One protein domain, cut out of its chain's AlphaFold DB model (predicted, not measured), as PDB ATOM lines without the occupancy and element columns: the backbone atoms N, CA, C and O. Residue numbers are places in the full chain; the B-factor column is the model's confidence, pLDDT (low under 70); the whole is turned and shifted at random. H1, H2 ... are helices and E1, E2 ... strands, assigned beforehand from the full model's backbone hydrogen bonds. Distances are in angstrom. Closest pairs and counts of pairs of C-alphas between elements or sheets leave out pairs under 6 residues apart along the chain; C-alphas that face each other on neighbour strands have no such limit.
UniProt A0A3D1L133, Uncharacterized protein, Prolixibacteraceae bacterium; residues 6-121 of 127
ATOM      1  N   LEU A   6      27.672  14.637  -6.117       93.94
ATOM      2  CA  LEU A   6      27.964  15.226  -7.428       93.94
ATOM      3  C   LEU A   6      28.618  14.159  -8.312       93.94
ATOM      4  O   LEU A   6      29.672  13.641  -7.965       93.94
ATOM      5  N   ILE A   7      27.987  13.854  -9.439       93.00
ATOM      6  CA  ILE A   7      28.454  12.871 -10.419       93.00
ATOM      7  C   ILE A   7      29.289  13.565 -11.492       93.00
ATOM      8  O   ILE A   7      30.370  13.110 -11.853       93.00
ATOM      9  N   HIS A   8      28.757  14.654 -12.045       91.12
ATOM     10  CA  HIS A   8      29.366  15.316 -13.188       91.12
ATOM     11  C   HIS A   8      28.943  16.780 -13.286       91.12
ATOM     12  O   HIS A   8      27.862  17.163 -12.827       91.12
ATOM     13  N   LYS A   9      29.794  17.595 -13.909       93.00
ATOM     14  CA  LYS A   9      29.536  19.003 -14.196       93.00
ATOM     15  C   LYS A   9      30.020  19.317 -15.605       93.00
ATOM     16  O   LYS A   9      31.204  19.157 -15.879       93.00
ATOM     17  N   THR A  10      29.126  19.798 -16.459       90.75
ATOM     18  CA  THR A  10      29.467  20.175 -17.837       90.75
ATOM     19  C   THR A  10      28.559  21.282 -18.353       90.75
ATOM     20  O   THR A  10      27.484  21.519 -17.805       90.75
ATOM     21  N   TYR A  11      28.970  21.955 -19.420       86.81
ATOM     22  CA  TYR A  11      28.034  22.704 -20.248       86.81
ATOM     23  C   TYR A  11      27.272  21.704 -21.120       86.81
ATOM     24  O   TYR A  11      27.890  20.884 -21.787       86.81
ATOM     25  N   ALA A  12      25.943  21.749 -21.074       83.00
ATOM     26  CA  ALA A  12      25.098  20.915 -21.918       83.00
ATOM     27  C   ALA A  12      24.577  21.773 -23.073       83.00
ATOM     28  O   ALA A  12      23.753  22.665 -22.859       83.00
ATOM     29  N   SER A  13      25.077  21.508 -24.276       79.19
ATOM     30  CA  SER A  13      24.763  22.224 -25.513       79.19
ATOM     31  C   SER A  13      23.270  22.191 -25.840       79.19
ATOM     32  O   SER A  13      22.728  23.150 -26.387       79.19
ATOM     33  N   PHE A  14      22.585  21.107 -25.467       79.31
ATOM     34  CA  PHE A  14      21.157  20.914 -25.750       79.31
ATOM     35  C   PHE A  14      20.219  21.372 -24.626       79.31
ATOM     36  O   PHE A  14      18.997  21.293 -24.766       79.31
ATOM     37  N   LEU A  15      20.757  21.890 -23.519       80.12
ATOM     38  CA  LEU A  15      19.960  22.515 -22.468       80.12
ATOM     39  C   LEU A  15      20.133  24.032 -22.541       80.12
ATOM     40  O   LEU A  15      21.246  24.553 -22.517       80.12
ATOM     41  N   SER A  16      19.017  24.764 -22.571       80.69
ATOM     42  CA  SER A  16      19.035  26.228 -22.485       80.69
ATOM     43  C   SER A  16      19.497  26.643 -21.086       80.69
ATOM     44  O   SER A  16      18.690  26.742 -20.163       80.69
ATOM     45  N   THR A  17      20.811  26.806 -20.911       87.31
ATOM     46  CA  THR A  17      21.453  27.016 -19.610       87.31
ATOM     47  C   THR A  17      22.355  28.239 -19.611       87.31
ATOM     48  O   THR A  17      22.965  28.587 -20.616       87.31
ATOM     49  N   VAL A  18      22.417  28.920 -18.465       85.81
ATOM     50  CA  VAL A  18      23.283  30.095 -18.243       85.81
ATOM     51  C   VAL A  18      24.655  29.686 -17.700       85.81
ATOM     52  O   VAL A  18      25.658  30.346 -17.951       85.81
ATOM     53  N   PHE A  19      24.705  28.584 -16.955       89.56
ATOM     54  CA  PHE A  19      25.883  28.079 -16.253       89.56
ATOM     55  C   PHE A  19      25.967  26.556 -16.415       89.56
ATOM     56  O   PHE A  19      24.953  25.945 -16.768       89.56
ATOM     57  N   PRO A  20      27.130  25.934 -16.125       91.44
ATOM     58  CA  PRO A  20      27.281  24.489 -16.224       91.44
ATOM     59  C   PRO A  20      26.196  23.733 -15.463       91.44
ATOM     60  O   PRO A  20      25.884  24.045 -14.313       91.44
ATOM     61  N   VAL A  21      25.687  22.690 -16.099       93.06
ATOM     62  CA  VAL A  21      24.743  21.735 -15.536       93.06
ATOM     63  C   VAL A  21      25.463  20.837 -14.547       93.06
ATOM     64  O   VAL A  21      26.573  20.365 -14.803       93.06
ATOM     65  N   HIS A  22      24.829  20.596 -13.407       95.00
ATOM     66  CA  HIS A  22      25.318  19.686 -12.386       95.00
ATOM     67  C   HIS A  22      24.436  18.434 -12.342       95.00
ATOM     68  O   HIS A  22      23.216  18.527 -12.221       95.00
ATOM     69  N   TYR A  23      25.056  17.260 -12.375       94.31
ATOM     70  CA  TYR A  23      24.382  15.971 -12.264       94.31
ATOM     71  C   TYR A  23      24.651  15.392 -10.881       94.31
ATOM     72  O   TYR A  23      25.807  15.204 -10.508       94.31
ATOM     73  N   TYR A  24      23.599  15.099 -10.123       95.31
ATOM     74  CA  TYR A  24      23.675  14.564  -8.769       95.31
ATOM     75  C   TYR A  24      23.029  13.187  -8.671       95.31
ATOM     76  O   TYR A  24      21.896  12.997  -9.101       95.31
ATOM     77  N   GLY A  25      23.717  12.245  -8.043       94.69
ATOM     78  CA  GLY A  25      23.190  10.933  -7.699       94.69
ATOM     79  C   GLY A  25      22.472  10.961  -6.359       94.69
ATOM     80  O   GLY A  25      23.063  11.339  -5.341       94.69
ATOM     81  N   PHE A  26      21.203  10.564  -6.345       94.25
ATOM     82  CA  PHE A  26      20.411  10.443  -5.124       94.25
ATOM     83  C   PHE A  26      20.424   9.011  -4.569       94.25
ATOM     84  O   PHE A  26      20.524   8.055  -5.337       94.25
ATOM     85  N   PRO A  27      20.259   8.833  -3.240       92.12
ATOM     86  CA  PRO A  27      20.205   7.505  -2.615       92.12
ATOM     87  C   PRO A  27      19.069   6.605  -3.117       92.12
ATOM     88  O   PRO A  27      19.134   5.392  -2.975       92.12
ATOM     89  N   ASN A  28      18.026   7.188  -3.710       90.19
ATOM     90  CA  ASN A  28      16.896   6.463  -4.297       90.19
ATOM     91  C   ASN A  28      17.168   5.947  -5.725       90.19
ATOM     92  O   ASN A  28      16.237   5.542  -6.419       90.19
ATOM     93  N   GLY A  29      18.414   6.027  -6.192       91.31
ATOM     94  CA  GLY A  29      18.828   5.557  -7.509       91.31
ATOM     95  C   GLY A  29      18.622   6.553  -8.649       91.31
ATOM     96  O   GLY A  29      19.041   6.292  -9.776       91.31
ATOM     97  N   LYS A  30      17.975   7.697  -8.400       93.19
ATOM     98  CA  LYS A  30      17.703   8.704  -9.435       93.19
ATOM     99  C   LYS A  30      18.901   9.633  -9.623       93.19
ATOM    100  O   LYS A  30      19.620   9.943  -8.676       93.19
ATOM    101  N   ILE A  31      19.061  10.132 -10.847       94.25
ATOM    102  CA  ILE A  31      19.996  11.215 -11.160       94.25
ATOM    103  C   ILE A  31      19.204  12.513 -11.290       94.25
ATOM    104  O   ILE A  31      18.303  12.617 -12.123       94.25
ATOM    105  N   CYS A  32      19.539  13.493 -10.459       95.06
ATOM    106  CA  CYS A  32      19.013  14.846 -10.521       95.06
ATOM    107  C   CYS A  32      19.923  15.722 -11.379       95.06
ATOM    108  O   CYS A  32      21.120  15.825 -11.131       95.06
ATOM    109  N   ILE A  33      19.337  16.391 -12.357       94.81
ATOM    110  CA  ILE A  33      19.958  17.415 -13.181       94.81
ATOM    111  C   ILE A  33      19.592  18.762 -12.554       94.81
ATOM    112  O   ILE A  33      18.414  19.104 -12.465       94.81
ATOM    113  N   LEU A  34      20.593  19.501 -12.088       95.69
ATOM    114  CA  LEU A  34      20.455  20.866 -11.597       95.69
ATOM    115  C   LEU A  34      21.072  21.811 -12.622       95.69
ATOM    116  O   LEU A  34      22.274  21.752 -12.884       95.69
ATOM    117  N   PHE A  35      20.260  22.703 -13.172       95.06
ATOM    118  CA  PHE A  35      20.727  23.719 -14.104       95.06
ATOM    119  C   PHE A  35      20.015  25.044 -13.887       95.06
ATOM    120  O   PHE A  35      18.947  25.113 -13.289       95.06
ATOM    121  N   SER A  36      20.615  26.111 -14.393       94.94
ATOM    122  CA  SER A  36      20.066  27.462 -14.333       94.94
ATOM    123  C   SER A  36      19.713  27.941 -15.731       94.94
ATOM    124  O   SER A  36      20.553  27.819 -16.625       94.94
ATOM    125  N   ARG A  37      18.544  28.549 -15.917       94.38
ATOM    126  CA  ARG A  37      18.125  29.134 -17.200       94.38
ATOM    127  C   ARG A  37      17.541  30.528 -17.015       94.38
ATOM    128  O   ARG A  37      17.124  30.886 -15.914       94.38
ATOM    129  N   PHE A  38      17.498  31.310 -18.090       92.75
ATOM    130  CA  PHE A  38      16.781  32.579 -18.069       92.75
ATOM    131  C   PHE A  38      15.270  32.347 -18.100       92.75
ATOM    132  O   PHE A  38      14.780  31.479 -18.821       92.75
ATOM    133  N   TYR A  39      14.531  33.176 -17.370       91.62
ATOM    134  CA  TYR A  39      13.085  33.312 -17.523       91.62
ATOM    135  C   TYR A  39      12.718  34.780 -17.735       91.62
ATOM    136  O   TYR A  39      13.431  35.691 -17.301       91.62
ATOM    137  N   LYS A  40      11.597  35.015 -18.417       90.75
ATOM    138  CA  LYS A  40      11.058  36.358 -18.641       90.75
ATOM    139  C   LYS A  40      10.129  36.738 -17.491       90.75
ATOM    140  O   LYS A  40       9.266  35.946 -17.114       90.75
ATOM    141  N   LYS A  41      10.300  37.940 -16.943       89.00
ATOM    142  CA  LYS A  41       9.405  38.493 -15.916       89.00
ATOM    143  C   LYS A  41       8.202  39.168 -16.579       89.00
ATOM    144  O   LYS A  41       8.337  39.744 -17.658       89.00
ATOM    145  N   GLU A  42       7.046  39.125 -15.919       84.12
ATOM    146  CA  GLU A  42       5.795  39.711 -16.431       84.12
ATOM    147  C   GLU A  42       5.906  41.229 -16.644       84.12
ATOM    148  O   GLU A  42       5.444  41.746 -17.654       84.12
ATOM    149  N   ASN A  43       6.639  41.927 -15.769       86.25
ATOM    150  CA  ASN A  43       6.822  43.384 -15.820       86.25
ATOM    151  C   ASN A  43       7.975  43.837 -16.736       86.25
ATOM    152  O   ASN A  43       8.446  44.969 -16.637       86.25
ATOM    153  N   GLY A  44       8.473  42.953 -17.603       81.81
ATOM    154  CA  GLY A  44       9.686  43.189 -18.380       81.81
ATOM    155  C   GLY A  44      10.969  42.816 -17.624       81.81
ATOM    156  O   GLY A  44      11.006  42.700 -16.399       81.81
ATOM    157  N   GLY A  45      12.034  42.571 -18.390       84.38
ATOM    158  CA  GLY A  45      13.313  42.066 -17.886       84.38
ATOM    159  C   GLY A  45      13.411  40.535 -17.833       84.38
ATOM    160  O   GLY A  45      12.443  39.803 -18.061       84.38
ATOM    161  N   SER A  46      14.618  40.052 -17.545       87.25
ATOM    162  CA  SER A  46      14.926  38.634 -17.357       87.25
ATOM    163  C   SER A  46      15.387  38.361 -15.925       87.25
ATOM    164  O   SER A  46      15.880  39.240 -15.215       87.25
ATOM    165  N   GLY A  47      15.170  37.134 -15.470       90.88
ATOM    166  CA  GLY A  47      15.755  36.600 -14.245       90.88
ATOM    167  C   GLY A  47      16.415  35.257 -14.517       90.88
ATOM    168  O   GLY A  47      16.271  34.700 -15.604       90.88
ATOM    169  N   ILE A  48      17.124  34.739 -13.520       92.75
ATOM    170  CA  ILE A  48      17.657  33.376 -13.534       92.75
ATOM    171  C   ILE A  48      16.766  32.523 -12.637       92.75
ATOM    172  O   ILE A  48      16.400  32.947 -11.544       92.75
ATOM    173  N   GLU A  49      16.401  31.341 -13.117       95.00
ATOM    174  CA  GLU A  49      15.737  30.316 -12.319       95.00
ATOM    175  C   GLU A  49      16.591  29.052 -12.273       95.00
ATOM    176  O   GLU A  49      17.282  28.720 -13.241       95.00
ATOM    177  N   PHE A  50      16.534  28.353 -11.143       96.06
ATOM    178  CA  PHE A  50      17.165  27.057 -10.946       96.06
ATOM    179  C   PHE A  50      16.137  25.959 -11.169       96.06
ATOM    180  O   PHE A  50      15.063  25.954 -10.569       96.06
ATOM    181  N   VAL A  51      16.475  25.026 -12.044       95.56
ATOM    182  CA  VAL A  51      15.621  23.927 -12.470       95.56
ATOM    183  C   VAL A  51      16.215  22.627 -11.956       95.56
ATOM    184  O   VAL A  51      17.390  22.331 -12.183       95.56
ATOM    185  N   TYR A  52      15.375  21.849 -11.285       96.00
ATOM    186  CA  TYR A  52      15.661  20.488 -10.868       96.00
ATOM    187  C   TYR A  52      14.873  19.555 -11.773       96.00
ATOM    188  O   TYR A  52      13.646  19.656 -11.876       96.00
ATOM    189  N   ALA A  53      15.578  18.640 -12.421       94.44
ATOM    190  CA  ALA A  53      14.986  17.637 -13.284       94.44
ATOM    191  C   ALA A  53      15.530  16.244 -12.972       94.44
ATOM    192  O   ALA A  53      16.625  16.105 -12.441       94.44
ATOM    193  N   ILE A  54      14.781  15.200 -13.307       94.31
ATOM    194  CA  ILE A  54      15.212  13.811 -13.140       94.31
ATOM    195  C   ILE A  54      15.585  13.228 -14.489       94.31
ATOM    196  O   ILE A  54      14.748  13.180 -15.390       94.31
ATOM    197  N   HIS A  55      16.820  12.737 -14.595       91.56
ATOM    198  CA  HIS A  55      17.285  12.015 -15.771       91.56
ATOM    199  C   HIS A  55      16.515  10.696 -15.912       91.56
ATOM    200  O   HIS A  55      16.376   9.932 -14.949       91.56
ATOM    201  N   LYS A  56      16.000  10.413 -17.110       90.69
ATOM    202  CA  LYS A  56      15.172   9.229 -17.375       90.69
ATOM    203  C   LYS A  56      15.921   8.081 -18.030       90.69
ATOM    204  O   LYS A  56      15.453   6.959 -17.871       90.69
ATOM    205  N   ASP A  57      17.064   8.326 -18.663       87.44
ATOM    206  CA  ASP A  57      17.835   7.274 -19.344       87.44
ATOM    207  C   ASP A  57      18.873   6.554 -18.468       87.44
ATOM    208  O   ASP A  57      19.305   5.461 -18.820       87.44
ATOM    209  N   PHE A  58      19.221   7.103 -17.299       88.69
ATOM    210  CA  PHE A  58      20.227   6.531 -16.397       88.69
ATOM    211  C   PHE A  58      19.710   6.379 -14.959       88.69
ATOM    212  O   PHE A  58      18.795   7.087 -14.529       88.69
ATOM    213  N   TYR A  59      20.326   5.460 -14.217       89.56
ATOM    214  CA  TYR A  59      20.213   5.305 -12.767       89.56
ATOM    215  C   TYR A  59      21.599   5.379 -12.119       89.56
ATOM    216  O   TYR A  59      22.608   5.104 -12.767       89.56
ATOM    217  N   PHE A  60      21.637   5.737 -10.839       91.81
ATOM    218  CA  PHE A  60      22.855   5.811 -10.040       91.81
ATOM    219  C   PHE A  60      22.821   4.781  -8.912       91.81
ATOM    220  O   PHE A  60      22.000   4.883  -8.003       91.81
ATOM    221  N   ASP A  61      23.721   3.806  -8.937       90.19
ATOM    222  CA  ASP A  61      23.990   2.961  -7.779       90.19
ATOM    223  C   ASP A  61      24.741   3.789  -6.734       90.19
ATOM    224  O   ASP A  61      25.936   4.053  -6.852       90.19
ATOM    225  N   TYR A  62      24.021   4.221  -5.701       90.31
ATOM    226  CA  TYR A  62      24.560   5.119  -4.687       90.31
ATOM    227  C   TYR A  62      25.662   4.489  -3.826       90.31
ATOM    228  O   TYR A  62      26.555   5.204  -3.349       90.31
ATOM    229  N   ASN A  63      25.587   3.173  -3.614       89.94
ATOM    230  CA  ASN A  63      26.507   2.446  -2.745       89.94
ATOM    231  C   ASN A  63      27.824   2.168  -3.465       89.94
ATOM    232  O   ASN A  63      28.882   2.308  -2.858       89.94
ATOM    233  N   ASN A  64      27.747   1.823  -4.753       89.81
ATOM    234  CA  ASN A  64      28.919   1.525  -5.575       89.81
ATOM    235  C   ASN A  64      29.425   2.733  -6.385       89.81
ATOM    236  O   ASN A  64      30.478   2.650  -7.006       89.81
ATOM    237  N   GLU A  65      28.683   3.844  -6.388       88.69
ATOM    238  CA  GLU A  65      28.953   5.057  -7.179       88.69
ATOM    239  C   GLU A  65      29.031   4.801  -8.692       88.69
ATOM    240  O   GLU A  65      29.763   5.459  -9.429       88.69
ATOM    241  N   VAL A  66      28.227   3.848  -9.167       88.56
ATOM    242  CA  VAL A  66      28.179   3.436 -10.574       88.56
ATOM    243  C   VAL A  66      26.946   4.022 -11.248       88.56
ATOM    244  O   VAL A  66      25.856   4.047 -10.683       88.56
ATOM    245  N   ILE A  67      27.098   4.472 -12.491       88.31
ATOM    246  CA  ILE A  67      25.982   4.921 -13.326       88.31
ATOM    247  C   ILE A  67      25.624   3.808 -14.301       88.31
ATOM    248  O   ILE A  67      26.497   3.232 -14.947       88.31
ATOM    249  N   THR A  68      24.335   3.521 -14.439       85.38
ATOM    250  CA  THR A  68      23.840   2.465 -15.323       85.38
ATOM    251  C   THR A  68      22.791   3.025 -16.273       85.38
ATOM    252  O   THR A  68      21.856   3.702 -15.847       85.38
ATOM    253  N   SER A  69      22.938   2.734 -17.567       83.81
ATOM    254  CA  SER A  69      21.913   3.035 -18.571       83.81
ATOM    255  C   SER A  69      20.703   2.118 -18.392       83.81
ATOM    256  O   SER A  69      20.846   0.926 -18.111       83.81
ATOM    257  N   LYS A  70      19.496   2.651 -18.581       76.69
ATOM    258  CA  LYS A  70      18.262   1.847 -18.588       76.69
ATOM    259  C   LYS A  70      18.117   1.006 -19.848       76.69
ATOM    260  O   LYS A  70      17.427  -0.014 -19.821       76.69
ATOM    261  N   ASN A  71      18.755   1.414 -20.942       70.81
ATOM    262  CA  ASN A  71      18.736   0.652 -22.180       70.81
ATOM    263  C   ASN A  71      19.794  -0.452 -22.124       70.81
ATOM    264  O   ASN A  71      20.987  -0.200 -22.257       70.81
ATOM    265  N   LYS A  72      19.332  -1.702 -21.972       56.84
ATOM    266  CA  LYS A  72      20.171  -2.915 -21.897       56.84
ATOM    267  C   LYS A  72      21.015  -3.189 -23.153       56.84
ATOM    268  O   LYS A  72      21.914  -4.017 -23.094       56.84
ATOM    269  N   PHE A  73      20.713  -2.528 -24.272       54.41
ATOM    270  CA  PHE A  73      21.386  -2.724 -25.562       54.41
ATOM    271  C   PHE A  73      22.500  -1.716 -25.843       54.41
ATOM    272  O   PHE A  73      23.185  -1.828 -26.856       54.41
ATOM    273  N   ASP A  74      22.703  -0.750 -24.953       53.31
ATOM    274  CA  ASP A  74      23.747   0.243 -25.121       53.31
ATOM    275  C   ASP A  74      25.055  -0.278 -24.517       53.31
ATOM    276  O   ASP A  74      25.381  -0.052 -23.352       53.31
ATOM    277  N   ILE A  75      25.824  -0.978 -25.354       51.12
ATOM    278  CA  ILE A  75      27.280  -1.054 -25.216       51.12
ATOM    279  C   ILE A  75      27.771   0.379 -25.454       51.12
ATOM    280  O   ILE A  75      28.055   0.749 -26.592       51.12
ATOM    281  N   LYS A  76      27.722   1.245 -24.434       55.19
ATOM    282  CA  LYS A  76      27.946   2.679 -24.635       55.19
ATOM    283  C   LYS A  76      28.997   3.306 -23.727       55.19
ATOM    284  O   LYS A  76      29.297   2.762 -22.666       55.19
ATOM    285  N   PRO A  77      29.569   4.427 -24.209       57.12
ATOM    286  CA  PRO A  77      30.747   5.079 -23.666       57.12
ATOM    287  C   PRO A  77      30.520   5.667 -22.274       57.12
ATOM    288  O   PRO A  77      29.425   5.613 -21.712       57.12
ATOM    289  N   VAL A  78      31.584   6.255 -21.730       66.75
ATOM    290  CA  VAL A  78      31.596   6.970 -20.450       66.75
ATOM    291  C   VAL A  78      30.390   7.917 -20.372       66.75
ATOM    292  O   VAL A  78      30.180   8.705 -21.285       66.75
ATOM    293  N   PHE A  79      29.608   7.868 -19.280       74.88
ATOM    294  CA  PHE A  79      28.411   8.702 -19.045       74.88
ATOM    295  C   PHE A  79      28.568  10.149 -19.545       74.88
ATOM    296  O   PHE A  79      27.704  10.647 -20.262       74.88
ATOM    297  N   ALA A  80      29.710  10.778 -19.250       73.75
ATOM    298  CA  ALA A  80      30.062  12.136 -19.666       73.75
ATOM    299  C   ALA A  80      29.946  12.399 -21.183       73.75
ATOM    300  O   ALA A  80      29.592  13.505 -21.576       73.75
ATOM    301  N   GLU A  81      30.199  11.402 -22.030       70.75
ATOM    302  CA  GLU A  81      30.119  11.521 -23.493       70.75
ATOM    303  C   GLU A  81      28.679  11.443 -24.014       70.75
ATOM    304  O   GLU A  81      28.382  11.902 -25.113       70.75
ATOM    305  N   THR A  82      27.768  10.860 -23.231       75.06
ATOM    306  CA  THR A  82      26.392  10.563 -23.669       75.06
ATOM    307  C   THR A  82      25.344  11.534 -23.138       75.06
ATOM    308  O   THR A  82      24.213  11.532 -23.623       75.06
ATOM    309  N   ILE A  83      25.694  12.352 -22.141       77.50
ATOM    310  CA  ILE A  83      24.732  13.226 -21.453       77.50
ATOM    311  C   ILE A  83      24.407  14.503 -22.227       77.50
ATOM    312  O   ILE A  83      23.323  15.053 -22.037       77.50
ATOM    313  N   ASP A  84      25.322  14.974 -23.081       77.44
ATOM    314  CA  ASP A  84      25.102  16.136 -23.940       77.44
ATOM    315  C   ASP A  84      24.519  15.676 -25.277       77.44
ATOM    316  O   ASP A  84      25.179  15.662 -26.314       77.44
ATOM    317  N   ASN A  85      23.272  15.212 -25.221       75.44
ATOM    318  CA  ASN A  85      22.546  14.676 -26.364       75.44
ATOM    319  C   ASN A  85      21.174  15.355 -26.479       75.44
ATOM    320  O   ASN A  85      20.463  15.495 -25.481       75.44
ATOM    321  N   ALA A  86      20.792  15.734 -27.702       70.12
ATOM    322  CA  ALA A  86      19.481  16.293 -28.028       70.12
ATOM    323  C   ALA A  86      18.312  15.380 -27.612       70.12
ATOM    324  O   ALA A  86      17.245  15.876 -27.258       70.12
ATOM    325  N   ASP A  87      18.531  14.063 -27.604       73.75
ATOM    326  CA  ASP A  87      17.519  13.061 -27.252       73.75
ATOM    327  C   ASP A  87      17.466  12.736 -25.750       73.75
ATOM    328  O   ASP A  87      16.718  11.843 -25.341       73.75
ATOM    329  N   SER A  88      18.260  13.420 -24.914       78.50
ATOM    330  CA  SER A  88      18.309  13.150 -23.475       78.50
ATOM    331  C   SER A  88      16.953  13.401 -22.820       78.50
ATOM    332  O   SER A  88      16.399  14.507 -22.863       78.50
ATOM    333  N   LYS A  89      16.399  12.364 -22.186       87.12
ATOM    334  CA  LYS A  89      15.077  12.433 -21.565       87.12
ATOM    335  C   LYS A  89      15.216  12.838 -20.111       87.12
ATOM    336  O   LYS A  89      15.842  12.148 -19.301       87.12
ATOM    337  N   TYR A  90      14.540  13.917 -19.746       91.00
ATOM    338  CA  TYR A  90      14.418  14.357 -18.365       91.00
ATOM    339  C   TYR A  90      13.013  14.870 -18.064       91.00
ATOM    340  O   TYR A  90      12.262  15.265 -18.951       91.00
ATOM    341  N   GLU A  91      12.658  14.858 -16.785       92.38
ATOM    342  CA  GLU A  91      11.404  15.420 -16.283       92.38
ATOM    343  C   GLU A  91      11.720  16.541 -15.301       92.38
ATOM    344  O   GLU A  91      12.411  16.300 -14.312       92.38
ATOM    345  N   ILE A  92      11.226  17.754 -15.561       93.50
ATOM    346  CA  ILE A  92      11.341  18.868 -14.614       93.50
ATOM    347  C   ILE A  92      10.407  18.598 -13.440       93.50
ATOM    348  O   ILE A  92       9.202  18.462 -13.622       93.50
ATOM    349  N   ILE A  93      10.970  18.566 -12.238       94.38
ATOM    350  CA  ILE A  93      10.225  18.323 -10.999       94.38
ATOM    351  C   ILE A  93      10.042  19.594 -10.175       94.38
ATOM    352  O   ILE A  93       9.085  19.702  -9.414       94.38
ATOM    353  N   LYS A  94      10.962  20.559 -10.303       94.44
ATOM    354  CA  LYS A  94      10.921  21.800  -9.531       94.44
ATOM    355  C   LYS A  94      11.645  22.926 -10.251       94.44
ATOM    356  O   LYS A  94      12.687  22.713 -10.868       94.44
ATOM    357  N   VAL A  95      11.102  24.130 -10.120       95.69
ATOM    358  CA  VAL A  95      11.708  25.376 -10.591       95.69
ATOM    359  C   VAL A  95      11.701  26.365  -9.430       95.69
ATOM    360  O   VAL A  95      10.642  26.627  -8.864       95.69
ATOM    361  N   CYS A  96      12.864  26.908  -9.081       94.62
ATOM    362  CA  CYS A  96      13.029  27.880  -8.002       94.62
ATOM    363  C   CYS A  96      13.563  29.203  -8.566       94.62
ATOM    364  O   CYS A  96      14.581  29.228  -9.261       94.62
ATOM    365  N   ARG A  97      12.876  30.307  -8.265       94.25
ATOM    366  CA  ARG A  97      13.203  31.665  -8.754       94.25
ATOM    367  C   ARG A  97      13.756  32.585  -7.666       94.25
ATOM    368  O   ARG A  97      14.208  33.682  -7.971       94.25
ATOM    369  N   ASP A  98      13.671  32.146  -6.421       92.31
ATOM    370  CA  ASP A  98      14.051  32.836  -5.190       92.31
ATOM    371  C   ASP A  98      15.481  32.508  -4.727       92.31
ATOM    372  O   ASP A  98      15.981  33.118  -3.785       92.31
ATOM    373  N   LEU A  99      16.153  31.575  -5.406       93.00
ATOM    374  CA  LEU A  99      17.538  31.202  -5.132       93.00
ATOM    375  C   LEU A  99      18.505  32.104  -5.899       93.00
ATOM    376  O   LEU A  99      18.338  32.343  -7.096       93.00
ATOM    377  N   ASN A 100      19.562  32.543  -5.223       88.81
ATOM    378  CA  ASN A 100      20.517  33.518  -5.753       88.81
ATOM    379  C   ASN A 100      21.841  32.887  -6.202       88.81
ATOM    380  O   ASN A 100      22.669  33.552  -6.824       88.81
ATOM    381  N   SER A 101      22.082  31.613  -5.882       90.88
ATOM    382  CA  SER A 101      23.345  30.948  -6.211       90.88
ATOM    383  C   SER A 101      23.215  29.433  -6.356       90.88
ATOM    384  O   SER A 101      22.330  28.802  -5.778       90.88
ATOM    385  N   TYR A 102      24.180  28.821  -7.051       90.62
ATOM    386  CA  TYR A 102      24.328  27.363  -7.050       90.62
ATOM    387  C   TYR A 102      24.559  26.808  -5.643       90.62
ATOM    388  O   TYR A 102      24.100  25.714  -5.353       90.62
ATOM    389  N   GLY A 103      25.232  27.541  -4.749       92.38
ATOM    390  CA  GLY A 103      25.424  27.098  -3.366       92.38
ATOM    391  C   GLY A 103      24.096  26.919  -2.624       92.38
ATOM    392  O   GLY A 103      23.900  25.914  -1.941       92.38
ATOM    393  N   GLU A 104      23.162  27.854  -2.803       94.19
ATOM    394  CA  GLU A 104      21.792  27.735  -2.285       94.19
ATOM    395  C   GLU A 104      21.028  26.603  -2.976       94.19
ATOM    396  O   GLU A 104      20.430  25.761  -2.305       94.19
ATOM    397  N   ALA A 105      21.128  26.511  -4.304       94.44
ATOM    398  CA  ALA A 105      20.468  25.458  -5.066       94.44
ATOM    399  C   ALA A 105      20.946  24.044  -4.696       94.44
ATOM    400  O   ALA A 105      20.145  23.107  -4.647       94.44
ATOM    401  N   ILE A 106      22.226  23.886  -4.365       94.31
ATOM    402  CA  ILE A 106      22.807  22.626  -3.892       94.31
ATOM    403  C   ILE A 106      22.280  22.279  -2.499       94.31
ATOM    404  O   ILE A 106      21.876  21.141  -2.272       94.31
ATOM    405  N   LYS A 107      22.222  23.245  -1.570       92.75
ATOM    406  CA  LYS A 107      21.637  23.020  -0.232       92.75
ATOM    407  C   LYS A 107      20.181  22.554  -0.322       92.75
ATOM    408  O   LYS A 107      19.742  21.730   0.478       92.75
ATOM    409  N   HIS A 108      19.459  23.032  -1.331       93.50
ATOM    410  CA  HIS A 108      18.065  22.684  -1.574       93.50
ATOM    411  C   HIS A 108      17.864  21.256  -2.145       93.50
ATOM    412  O   HIS A 108      16.742  20.746  -2.143       93.50
ATOM    413  N   LEU A 109      18.927  20.545  -2.556       92.75
ATOM    414  CA  LEU A 109      18.831  19.158  -3.050       92.75
ATOM    415  C   LEU A 109      18.256  18.186  -2.013       92.75
ATOM    416  O   LEU A 109      17.574  17.237  -2.392       92.75
ATOM    417  N   THR A 110      18.492  18.413  -0.718       91.12
ATOM    418  CA  THR A 110      17.937  17.564   0.349       91.12
ATOM    419  C   THR A 110      16.409  17.610   0.366       91.12
ATOM    420  O   THR A 110      15.766  16.566   0.467       91.12
ATOM    421  N   VAL A 111      15.834  18.807   0.213       90.44
ATOM    422  CA  VAL A 111      14.380  19.015   0.148       90.44
ATOM    423  C   VAL A 111      13.818  18.359  -1.109       90.44
ATOM    424  O   VAL A 111      12.873  17.578  -1.033       90.44
ATOM    425  N   VAL A 112      14.461  18.600  -2.255       90.88
ATOM    426  CA  VAL A 112      14.062  18.018  -3.544       90.88
ATOM    427  C   VAL A 112      14.085  16.488  -3.499       90.88
ATOM    428  O   VAL A 112      13.133  15.843  -3.933       90.88
ATOM    429  N   ASN A 113      15.133  15.885  -2.931       90.06
ATOM    430  CA  ASN A 113      15.224  14.434  -2.781       90.06
ATOM    431  C   ASN A 113      14.071  13.870  -1.936       90.06
ATOM    432  O   ASN A 113      13.481  12.859  -2.316       90.06
ATOM    433  N   ALA A 114      13.719  14.531  -0.830       87.50
ATOM    434  CA  ALA A 114      12.583  14.124  -0.009       87.50
ATOM    435  C   ALA A 114      11.264  14.182  -0.804       87.50
ATOM    436  O   ALA A 114      10.551  13.181  -0.855       87.50
ATOM    437  N   GLU A 115      10.980  15.291  -1.495       87.00
ATOM    438  CA  GLU A 115       9.769  15.461  -2.322       87.00
ATOM    439  C   GLU A 115       9.630  14.351  -3.379       87.00
ATOM    440  O   GLU A 115       8.562  13.757  -3.534       87.00
ATOM    441  N   ILE A 116      10.726  13.988  -4.050       83.06
ATOM    442  CA  ILE A 116      10.728  12.916  -5.055       83.06
ATOM    443  C   ILE A 116      10.415  11.543  -4.449       83.06
ATOM    444  O   ILE A 116       9.792  10.705  -5.111       83.06
ATOM    445  N   VAL A 117      10.884  11.275  -3.226       79.44
ATOM    446  CA  VAL A 117      10.579  10.020  -2.527       79.44
ATOM    447  C   VAL A 117       9.094   9.958  -2.167       79.44
ATOM    448  O   VAL A 117       8.521   8.883  -2.297       79.44
ATOM    449  N   PHE A 118       8.465  11.084  -1.807       65.12
ATOM    450  CA  PHE A 118       7.038  11.168  -1.459       65.12
ATOM    451  C   PHE A 118       6.065  11.146  -2.647       65.12
ATOM    452  O   PHE A 118       4.896  10.837  -2.446       65.12
ATOM    453  N   ILE A 119       6.515  11.402  -3.877       59.38
ATOM    454  CA  ILE A 119       5.679  11.224  -5.084       59.38
ATOM    455  C   ILE A 119       5.572   9.733  -5.477       59.38
ATOM    456  O   ILE A 119       4.557   9.283  -6.001       59.38
ATOM    457  N   ASN A 120       6.595   8.928  -5.174       52.31
ATOM    458  CA  ASN A 120       6.656   7.499  -5.499       52.31
ATOM    459  C   ASN A 120       5.869   6.489  -4.609       52.31
ATOM    460  O   ASN A 120       5.686   5.368  -5.093       52.31
ATOM    461  N   PRO A 121       5.376   6.767  -3.380       44.97
ATOM    462  CA  PRO A 121       4.652   5.778  -2.576       44.97
ATOM    463  C   PRO A 121       3.252   5.477  -3.127       44.97
ATOM    464  O   PRO A 121       2.664   4.458  -2.789       44.97
TER     465      PRO A 121
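AT A GLANCE: This is residues 6 to 121 of the 127 residues of an uncharacterized protein of Prolixibacteraceae bacterium (UniProt A0A3D1L133). A strongly twisted wall of five antiparallel strands, E1 E2 E3 E4 E7, makes the body; the helices H2 and H3 cover one face of it, and the long E3 and E4 hairpin makes one end of the longest axis. Toward the other end E4 runs on, at a sharp turn, into the small hairpin of E5 and E6, and beyond it residues 72 to 77 stick out as a loop. The printed part has 116 residues with seven named strands and three named helices, in the order E1 E2 E3 E4 E5 E6 H1 E7 H2 H3, and its class is mixed, helices and strands. It is compact, with a radius of gyration of the C-alphas of 14.7 A, though elongated in outline, with spans of 49 by 31 by 23 A.

IN THESE COORDINATES: The longest strands are E3, residues 31 to 40, 27.7 A from first to last C-alpha, and E4, residues 46 to 55, 26.8 A. C-alpha 31 begins E3 at (19.996, 11.215, -11.160). The large sheet, in the order E1 E2 E3 E4 E7, also holds E2, residues 21 to 25, 13.4 A; E1, residues 6 to 10, 11.6 A, which begins with C-alpha 6 at (27.964, 15.226, -7.428); and E7, residues 90 to 96, 17.1 A. The small sheet has E5, residues 58 to 61, 10.1 A, and E6, residues 66 to 69, 10.2 A. The helices are H1, residues 79 to 82, 5.4 A; H2, residues 102 to 107, 8.5 A; and H3, residues 109 to 119, 15.5 A, which ends with C-alpha 119 at (5.679, 11.224, -5.084).

HOW THE PARTS SIT: The large sheet has E1 and E7 as edge strands, and E1 E2 E3 E4 form a meander, each strand the antiparallel neighbour of the one before. In the hairpin of E3 and E4, at 157 degrees, N 33 and O 53 are 2.7 A apart, within hydrogen-bond range, and so are N 47 and O 39 at 2.9 A. E2 and E3, also a hairpin, have N 24 and O 32 within range at 2.8 A. In the hairpin of E1 and E2, N 21 and O 10 are within range at 2.7 A. E4 and E7 are antiparallel at 140 degrees, with N 52 and O 94 within range at 2.9 A. H2 and H3 are on the same face of this sheet. H2, at a height over the sheet of 8.5 A, only just lies over E3, with 3 of its C-alphas falling on that strand; it runs slantwise to the strands, at 47 degrees to E3 on the local plane. H3, at a height of 9.2 A, lies over E4 and runs slantwise, at 55 degrees to E4 on the local plane. The closest C-alphas of E4 and H2 are those of Phe 50 and Ala 105, 6.9 A apart, and of E7 and H3 those of Lys 94 and Val 112, 7.7 A apart. H2 and H3 meet only through their link. E4 runs on into E5 across a break of 2 residues, at 70 degrees. E5 and E6 form a hairpin, with N 59 and O 68 within range at 2.8 A. H1 only grazes the large sheet, with residues 79 to 80. In H2 and H3 every O i to N i+4 pair is within hydrogen-bond range; H1 is too short for such a pair.

THE WHOLE: The two C-alphas farthest apart are those of Asn 43 and Ile 75, 49.8 A. The printed part has no cut, and no link is long. The mean pLDDT of the printed part is 85.7; residues 72 to 78 and 118 to 121 are under 70.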